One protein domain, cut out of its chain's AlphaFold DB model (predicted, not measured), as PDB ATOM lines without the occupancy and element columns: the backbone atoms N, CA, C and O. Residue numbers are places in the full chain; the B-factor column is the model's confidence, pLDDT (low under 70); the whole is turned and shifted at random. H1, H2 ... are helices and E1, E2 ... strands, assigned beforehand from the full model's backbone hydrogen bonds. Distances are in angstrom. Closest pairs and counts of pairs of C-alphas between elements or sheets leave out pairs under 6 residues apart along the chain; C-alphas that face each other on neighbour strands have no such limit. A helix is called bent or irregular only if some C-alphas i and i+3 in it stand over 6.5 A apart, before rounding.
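What this domain is: This is residues 34 to 96 of the 103 residues of the protein "Phenylalanyl-tRNA synthetase beta subunit" of Rhodobacteraceae bacterium HTCC2083 (UniProt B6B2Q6). One sheet of four antiparallel strands, bent across its two longest strands E2 and E3, has a single helix, H1, over one face near one end of the strands, while the other face is bare of named helices. The loop of residues 54 to 65 joins E1 to E2 at the other end. The printed part has 63 residues with one named helix and four named strands in the order H1 E1 E2 E3 E4, class mixed. It is compact, with a radius of gyration of the C-alphas of 11.7 A and spans of 31 by 23 by 22 A.

How they stand to each other: The sheet runs E1, residues 49 to 53, E2, residues 66 to 73, E3, residues 76 to 83, and E4, residues 90 to 92. It is a meander, each strand the antiparallel neighbour of the one before, and twisted, with C-alphas up to 4.1 A off its best plane. E2 bends by 61 degrees at residue 69 and E3 by 77 degrees at residue 80. N 51 and O 70 are 2.8 A apart, N 69 and O 80 2.9 A, and N 79 and O 90 3.1 A, within hydrogen-bond range. E1 and E4 are edge strands and apart. H1, residues 37 to 45, is on the sheet at a height over the sheet of 9.0 A. It lies over E3 and runs slantwise to the strands, at 46 degrees to E3 on the local plane. The closest C-alphas of H1 and E3, Ala 44 and Val 78, are 6.4 A apart. In H1 every O i to N i+4 pair is within hydrogen-bond range.

Where its parts are: H1 begins at C-alpha 37 (294.306, 248.607, 273.917) and is 12.7 A long. E1 is 13.1 A long, E2 19.0 A, E3 17.4 A and E4 5.7 A, ending at C-alpha 92 (305.330, 245.844, 265.535).

The domain as a whole: The C-alphas farthest apart, Asp 56 and Ser 96, are 33.4 A apart. The printed part has no cut, and the link E1 to E2 is long. The pLDDT is under 70 at residue 34, residues 58 to 59 and residues 85 to 96.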
ATOM      1  N   SER A  34     303.652 249.085 276.644       68.06
ATOM      2  CA  SER A  34     302.828 248.593 275.550       68.06
ATOM      3  C   SER A  34     301.854 249.662 275.035       68.06
ATOM      4  O   SER A  34     301.404 250.504 275.818       68.06
ATOM      5  N   PRO A  35     301.512 249.632 273.734       72.12
ATOM      6  CA  PRO A  35     300.492 250.502 273.157       72.12
ATOM      7  C   PRO A  35     299.128 250.346 273.846       72.12
ATOM      8  O   PRO A  35     298.815 249.281 274.377       72.12
ATOM      9  N   ASP A  36     298.310 251.398 273.795       76.31
ATOM     10  CA  ASP A  36     296.949 251.377 274.338       76.31
ATOM     11  C   ASP A  36     296.058 250.348 273.619       76.31
ATOM     12  O   ASP A  36     296.122 250.201 272.394       76.31
ATOM     13  N   ALA A  37     295.203 249.665 274.385       72.06
ATOM     14  CA  ALA A  37     294.306 248.607 273.917       72.06
ATOM     15  C   ALA A  37     293.389 249.086 272.779       72.06
ATOM     16  O   ALA A  37     293.253 248.394 271.773       72.06
ATOM     17  N   ALA A  38     292.838 250.298 272.895       74.12
ATOM     18  CA  ALA A  38     291.952 250.870 271.881       74.12
ATOM     19  C   ALA A  38     292.663 251.091 270.534       74.12
ATOM     20  O   ALA A  38     292.101 250.829 269.472       74.12
ATOM     21  N   MET A  39     293.933 251.510 270.573       73.88
ATOM     22  CA  MET A  39     294.738 251.725 269.368       73.88
ATOM     23  C   MET A  39     295.092 250.401 268.672       73.88
ATOM     24  O   MET A  39     295.231 250.348 267.453       73.88
ATOM     25  N   LEU A  40     295.236 249.315 269.433       73.25
ATOM     26  CA  LEU A  40     295.495 247.980 268.884       73.25
ATOM     27  C   LEU A  40     294.251 247.382 268.244       73.25
ATOM     28  O   LEU A  40     294.360 246.719 267.216       73.25
ATOM     29  N   GLU A  41     293.087 247.623 268.839       75.31
ATOM     30  CA  GLU A  41     291.808 247.166 268.311       75.31
ATOM     31  C   GLU A  41     291.486 247.852 266.977       75.31
ATOM     32  O   GLU A  41     291.139 247.175 266.011       75.31
ATOM     33  N   GLU A  42     291.722 249.166 266.874       77.50
ATOM     34  CA  GLU A  42     291.627 249.910 265.608       77.50
ATOM     35  C   GLU A  42     292.556 249.319 264.535       77.50
ATOM     36  O   GLU A  42     292.142 249.053 263.406       77.50
ATOM     37  N   LYS A  43     293.811 249.037 264.894       76.38
ATOM     38  CA  LYS A  43     294.799 248.465 263.968       76.38
ATOM     39  C   LYS A  43     294.453 247.042 263.542       76.38
ATOM     40  O   LYS A  43     294.595 246.698 262.366       76.38
ATOM     41  N   ALA A  44     293.929 246.232 264.458       74.81
ATOM     42  CA  ALA A  44     293.483 244.872 264.177       74.81
ATOM     43  C   ALA A  44     292.303 244.818 263.189       74.81
ATOM     44  O   ALA A  44     292.192 243.841 262.450       74.81
ATOM     45  N   GLN A  45     291.468 245.862 263.094       78.19
ATOM     46  CA  GLN A  45     290.390 245.925 262.091       78.19
ATOM     47  C   GLN A  45     290.914 245.958 260.647       78.19
ATOM     48  O   GLN A  45     290.222 245.518 259.732       78.19
ATOM     49  N   SER A  46     292.139 246.450 260.434       78.81
ATOM     50  CA  SER A  46     292.781 246.511 259.112       78.81
ATOM     51  C   SER A  46     293.494 245.213 258.699       78.81
ATOM     52  O   SER A  46     294.142 245.160 257.649       78.81
ATOM     53  N   ALA A  47     293.401 244.164 259.522       80.50
ATOM     54  CA  ALA A  47     294.143 242.928 259.337       80.50
ATOM     55  C   ALA A  47     293.682 242.126 258.121       80.50
ATOM     56  O   ALA A  47     292.495 241.912 257.884       80.50
ATOM     57  N   LEU A  48     294.663 241.623 257.373       83.19
ATOM     58  CA  LEU A  48     294.440 240.728 256.241       83.19
ATOM     59  C   LEU A  48     294.324 239.274 256.701       83.19
ATOM     60  O   LEU A  48     293.590 238.489 256.104       83.19
ATOM     61  N   PHE A  49     295.045 238.917 257.764       83.12
ATOM     62  CA  PHE A  49     295.033 237.581 258.346       83.12
ATOM     63  C   PHE A  49     294.913 237.666 259.859       83.12
ATOM     64  O   PHE A  49     295.502 238.540 260.487       83.12
ATOM     65  N   THR A  50     294.175 236.728 260.443       83.38
ATOM     66  CA  THR A  50     294.061 236.584 261.895       83.38
ATOM     67  C   THR A  50     294.358 235.140 262.276       83.38
ATOM     68  O   THR A  50     293.899 234.217 261.604       83.38
ATOM     69  N   ALA A  51     295.145 234.945 263.329       84.00
ATOM     70  CA  ALA A  51     295.502 233.642 263.871       84.00
ATOM     71  C   ALA A  51     295.380 233.650 265.396       84.00
ATOM     72  O   ALA A  51     295.684 234.648 266.047       84.00
ATOM     73  N   GLU A  52     294.965 232.524 265.965       85.44
ATOM     74  CA  GLU A  52     294.877 232.339 267.410       85.44
ATOM     75  C   GLU A  52     296.123 231.602 267.913       85.44
ATOM     76  O   GLU A  52     296.483 230.531 267.414       85.44
ATOM     77  N   LEU A  53     296.809 232.197 268.886       83.38
ATOM     78  CA  LEU A  53     297.916 231.596 269.608       83.38
ATOM     79  C   LEU A  53     297.385 230.861 270.831       83.38
ATOM     80  O   LEU A  53     296.824 231.469 271.742       83.38
ATOM     81  N   THR A  54     297.621 229.553 270.862       82.69
ATOM     82  CA  THR A  54     297.374 228.706 272.027       82.69
ATOM     83  C   THR A  54     298.693 228.171 272.571       82.69
ATOM     84  O   THR A  54     299.674 227.988 271.842       82.69
ATOM     85  N   ARG A  55     298.724 227.890 273.877       76.62
ATOM     86  CA  ARG A  55     299.951 227.457 274.557       76.62
ATOM     87  C   ARG A  55     300.496 226.116 274.062       76.62
ATOM     88  O   ARG A  55     301.682 225.859 274.240       76.62
ATOM     89  N   ASP A  56     299.673 225.308 273.406       78.44
ATOM     90  CA  ASP A  56     300.052 223.995 272.876       78.44
ATOM     91  C   ASP A  56     300.514 224.043 271.406       78.44
ATOM     92  O   ASP A  56     300.739 223.004 270.780       78.44
ATOM     93  N   LEU A  57     300.686 225.242 270.829       81.19
ATOM     94  CA  LEU A  57     301.217 225.384 269.475       81.19
ATOM     95  C   LEU A  57     302.662 224.894 269.368       81.19
ATOM     96  O   LEU A  57     303.510 225.111 270.238       81.19
ATOM     97  N   LYS A  58     302.969 224.285 268.221       69.88
ATOM     98  CA  LYS A  58     304.319 223.837 267.879       69.88
ATOM     99  C   LYS A  58     305.275 225.039 267.881       69.88
ATOM    100  O   LYS A  58     305.159 225.918 267.036       69.88
ATOM    101  N   GLY A  59     306.218 225.059 268.825       67.56
ATOM    102  CA  GLY A  59     307.146 226.179 269.053       67.56
ATOM    103  C   GLY A  59     306.981 226.853 270.419       67.56
ATOM    104  O   GLY A  59     307.913 227.513 270.875       67.56
ATOM    105  N   SER A  60     305.856 226.617 271.099       75.44
ATOM    106  CA  SER A  60     305.644 226.995 272.493       75.44
ATOM    107  C   SER A  60     306.469 226.101 273.426       75.44
ATOM    108  O   SER A  60     306.492 224.876 273.288       75.44
ATOM    109  N   ASN A  61     307.192 226.708 274.363       75.06
ATOM    110  CA  ASN A  61     307.978 226.032 275.387       75.06
ATOM    111  C   ASN A  61     307.872 226.768 276.728       75.06
ATOM    112  O   ASN A  61     307.300 227.851 276.818       75.06
ATOM    113  N   PHE A  62     308.452 226.189 277.783       73.00
ATOM    114  CA  PHE A  62     308.351 226.712 279.151       73.00
ATOM    115  C   PHE A  62     308.744 228.196 279.291       73.00
ATOM    116  O   PHE A  62     308.146 228.911 280.088       73.00
ATOM    117  N   LEU A  63     309.724 228.660 278.510       70.62
ATOM    118  CA  LEU A  63     310.236 230.034 278.570       70.62
ATOM    119  C   LEU A  63     309.664 230.945 277.471       70.62
ATOM    120  O   LEU A  63     309.656 232.161 277.638       70.62
ATOM    121  N   HIS A  64     309.193 230.376 276.359       78.62
ATOM    122  CA  HIS A  64     308.726 231.109 275.182       78.62
ATOM    123  C   HIS A  64     307.377 230.555 274.747       78.62
ATOM    124  O   HIS A  64     307.301 229.499 274.120       78.62
ATOM    125  N   TRP A  65     306.313 231.269 275.079       81.06
ATOM    126  CA  TRP A  65     304.947 230.897 274.735       81.06
ATOM    127  C   TRP A  65     304.125 232.154 274.468       81.06
ATOM    128  O   TRP A  65     304.475 233.244 274.920       81.06
ATOM    129  N   GLY A  66     303.032 231.999 273.730       79.75
ATOM    130  CA  GLY A  66     302.067 233.062 273.482       79.75
ATOM    131  C   GLY A  66     300.647 232.530 273.571       79.75
ATOM    132  O   GLY A  66     300.377 231.409 273.144       79.75
ATOM    133  N   GLU A  67     299.765 233.333 274.147       81.81
ATOM    134  CA  GLU A  67     298.328 233.097 274.247       81.81
ATOM    135  C   GLU A  67     297.611 234.379 273.808       81.81
ATOM    136  O   GLU A  67     297.841 235.438 274.399       81.81
ATOM    137  N   GLY A  68     296.744 234.308 272.798       83.75
ATOM    138  CA  GLY A  68     296.009 235.479 272.309       83.75
ATOM    139  C   GLY A  68     295.776 235.485 270.805       83.75
ATOM    140  O   GLY A  68     296.021 234.498 270.123       83.75
ATOM    141  N   THR A  69     295.326 236.612 270.271       83.19
ATOM    142  CA  THR A  69     295.043 236.763 268.839       83.19
ATOM    143  C   THR A  69     296.146 237.571 268.169       83.19
ATOM    144  O   THR A  69     296.484 238.666 268.625       83.19
ATOM    145  N   ILE A  70     296.695 237.050 267.073       83.81
ATOM    146  CA  ILE A  70     297.582 237.789 266.174       83.81
ATOM    147  C   ILE A  70     296.804 238.217 264.944       83.81
ATOM    148  O   ILE A  70     296.229 237.393 264.236       83.81
ATOM    149  N   SER A  71     296.874 239.504 264.659       84.94
ATOM    150  CA  SER A  71     296.333 240.140 263.471       84.94
ATOM    151  C   SER A  71     297.500 240.638 262.619       84.94
ATOM    152  O   SER A  71     298.351 241.391 263.091       84.94
ATOM    153  N   VAL A  72     297.576 240.177 261.373       83.38
ATOM    154  CA  VAL A  72     298.634 240.518 260.416       83.38
ATOM    155  C   VAL A  72     298.038 241.367 259.303       83.38
ATOM    156  O   VAL A  72     297.185 240.914 258.535       83.38
ATOM    157  N   SER A  73     298.530 242.591 259.199       82.31
ATOM    158  CA  SER A  73     298.261 243.530 258.117       82.31
ATOM    159  C   SER A  73     299.471 243.598 257.185       82.31
ATOM    160  O   SER A  73     300.548 243.080 257.480       82.31
ATOM    161  N   LYS A  74     299.318 244.267 256.040       77.69
ATOM    162  CA  LYS A  74     300.435 244.518 255.111       77.69
ATOM    163  C   LYS A  74     301.578 245.284 255.778       77.69
ATOM    164  O   LYS A  74     302.746 245.030 255.500       77.69
ATOM    165  N   ASP A  75     301.189 246.184 256.673       76.44
ATOM    166  CA  ASP A  75     302.061 247.160 257.298       76.44
ATOM    167  C   ASP A  75     302.111 247.011 258.818       76.44
ATOM    168  O   ASP A  75     302.478 247.974 259.461       76.44
ATOM    169  N   GLU A  76     301.702 245.894 259.430       76.38
ATOM    170  CA  GLU A  76     301.897 245.662 260.874       76.38
ATOM    171  C   GLU A  76     301.506 244.260 261.327       76.38
ATOM    172  O   GLU A  76     300.715 243.569 260.688       76.38
ATOM    173  N   ILE A  77     302.064 243.861 262.471       79.75
ATOM    174  CA  ILE A  77     301.642 242.678 263.218       79.75
ATOM    175  C   ILE A  77     301.206 243.150 264.600       79.75
ATOM    176  O   ILE A  77     301.987 243.768 265.330       79.75
ATOM    177  N   VAL A  78     299.958 242.850 264.938       81.44
ATOM    178  CA  VAL A  78     299.319 243.203 266.202       81.44
ATOM    179  C   VAL A  78     299.068 241.920 266.980       81.44
ATOM    180  O   VAL A  78     298.395 241.021 266.486       81.44
ATOM    181  N   HIS A  79     299.591 241.829 268.202       80.56
ATOM    182  CA  HIS A  79     299.284 240.734 269.123       80.56
ATOM    183  C   HIS A  79     298.470 241.235 270.318       80.56
ATOM    184  O   HIS A  79     298.942 242.071 271.094       80.56
ATOM    185  N   GLN A  80     297.291 240.650 270.516       79.62
ATOM    186  CA  GLN A  80     296.406 240.912 271.647       79.62
ATOM    187  C   GLN A  80     296.369 239.689 272.569       79.62
ATOM    188  O   GLN A  80     295.764 238.674 272.236       79.62
ATOM    189  N   GLY A  81     297.031 239.777 273.727       76.94
ATOM    190  CA  GLY A  81     297.114 238.678 274.693       76.94
ATOM    191  C   GLY A  81     298.417 238.669 275.494       76.94
ATOM    192  O   GLY A  81     299.085 239.696 275.634       76.94
ATOM    193  N   LYS A  82     298.804 237.494 275.999       74.62
ATOM    194  CA  LYS A  82     300.004 237.272 276.822       74.62
ATOM    195  C   LYS A  82     301.121 236.614 276.011       74.62
ATOM    196  O   LYS A  82     300.878 235.652 275.295       74.62
ATOM    197  N   LEU A  83     302.354 237.090 276.176       75.12
ATOM    198  CA  LEU A  83     303.562 236.489 275.598       75.12
ATOM    199  C   LEU A  83     304.659 236.395 276.660       75.12
ATOM    200  O   LEU A  83     304.943 237.373 277.360       75.12
ATOM    201  N   ALA A  84     305.316 235.243 276.723       74.69
ATOM    202  CA  ALA A  84     306.561 235.018 277.445       74.69
ATOM    203  C   ALA A  84     307.763 235.089 276.480       74.69
ATOM    204  O   ALA A  84     307.636 234.677 275.323       74.69
ATOM    205  N   PRO A  85     308.932 235.590 276.922       57.62
ATOM    206  CA  PRO A  85     309.333 235.714 278.327       57.62
ATOM    207  C   PRO A  85     308.896 236.995 279.045       57.62
ATOM    208  O   PRO A  85     308.837 236.971 280.268       57.62
ATOM    209  N   ALA A  86     308.529 238.058 278.327       56.53
ATOM    210  CA  ALA A  86     307.713 239.175 278.816       56.53
ATOM    211  C   ALA A  86     307.678 240.276 277.751       56.53
ATOM    212  O   ALA A  86     308.505 241.177 277.743       56.53
ATOM    213  N   GLN A  87     306.687 240.221 276.870       54.16
ATOM    214  CA  GLN A  87     306.171 241.435 276.235       54.16
ATOM    215  C   GLN A  87     304.683 241.240 276.007       54.16
ATOM    216  O   GLN A  87     304.240 240.694 275.002       54.16
ATOM    217  N   THR A  88     303.903 241.650 277.003       54.84
ATOM    218  CA  THR A  88     302.460 241.786 276.829       54.84
ATOM    219  C   THR A  88     302.246 242.878 275.792       54.84
ATOM    220  O   THR A  88     302.703 243.995 275.994       54.84
ATOM    221  N   ILE A  89     301.569 242.525 274.700       52.56
ATOM    222  CA  ILE A  89     301.105 243.427 273.642       52.56
ATOM    223  C   ILE A  89     302.236 244.070 272.819       52.56
ATOM    224  O   ILE A  89     302.887 245.032 273.223       52.56
ATOM    225  N   LEU A  90     302.415 243.557 271.601       50.88
ATOM    226  CA  LEU A  90     303.358 244.082 270.622       50.88
ATOM    227  C   LEU A  90     302.584 244.457 269.352       50.88
ATOM    228  O   LEU A  90     302.051 243.586 268.668       50.88
ATOM    229  N   SER A  91     302.517 245.756 269.054       45.44
ATOM    230  CA  SER A  91     302.234 246.261 267.708       45.44
ATOM    231  C   SER A  91     303.588 246.516 267.065       45.44
ATOM    232  O   SER A  91     304.183 247.576 267.275       45.44
ATOM    233  N   THR A  92     304.143 245.544 266.341       46.72
ATOM    234  CA  THR A  92     305.330 245.844 265.535       46.72
ATOM    235  C   THR A  92     304.862 246.575 264.287       46.72
ATOM    236  O   THR A  92     304.384 245.949 263.340       46.72
ATOM    237  N   SER A  93     305.009 247.899 264.278       41.28
ATOM    238  CA  SER A  93     305.055 248.638 263.019       41.28
ATOM    239  C   SER A  93     306.282 248.120 262.249       41.28
ATOM    240  O   SER A  93     307.364 248.032 262.842       41.28
ATOM    241  N   PRO A  94     306.171 247.748 260.967       45.69
ATOM    242  CA  PRO A  94     307.299 247.380 260.153       45.69
ATOM    243  C   PRO A  94     308.206 248.591 260.130       45.69
ATOM    244  O   PRO A  94     307.789 249.734 259.918       45.69
ATOM    245  N   MET A  95     309.467 248.307 260.412       42.31
ATOM    246  CA  MET A  95     310.576 249.200 260.185       42.31
ATOM    247  C   MET A  95     310.367 249.888 258.836       42.31
ATOM    248  O   MET A  95     310.369 249.234 257.794       42.31
ATOM    249  N   SER A  96     310.113 251.198 258.880       39.78
ATOM    250  CA  SER A  96     309.930 252.036 257.702       39.78
ATOM    251  C   SER A  96     311.096 251.795 256.742       39.78
ATOM    252  O   SER A  96     312.217 252.260 256.961       39.78
TER     253      SER A  96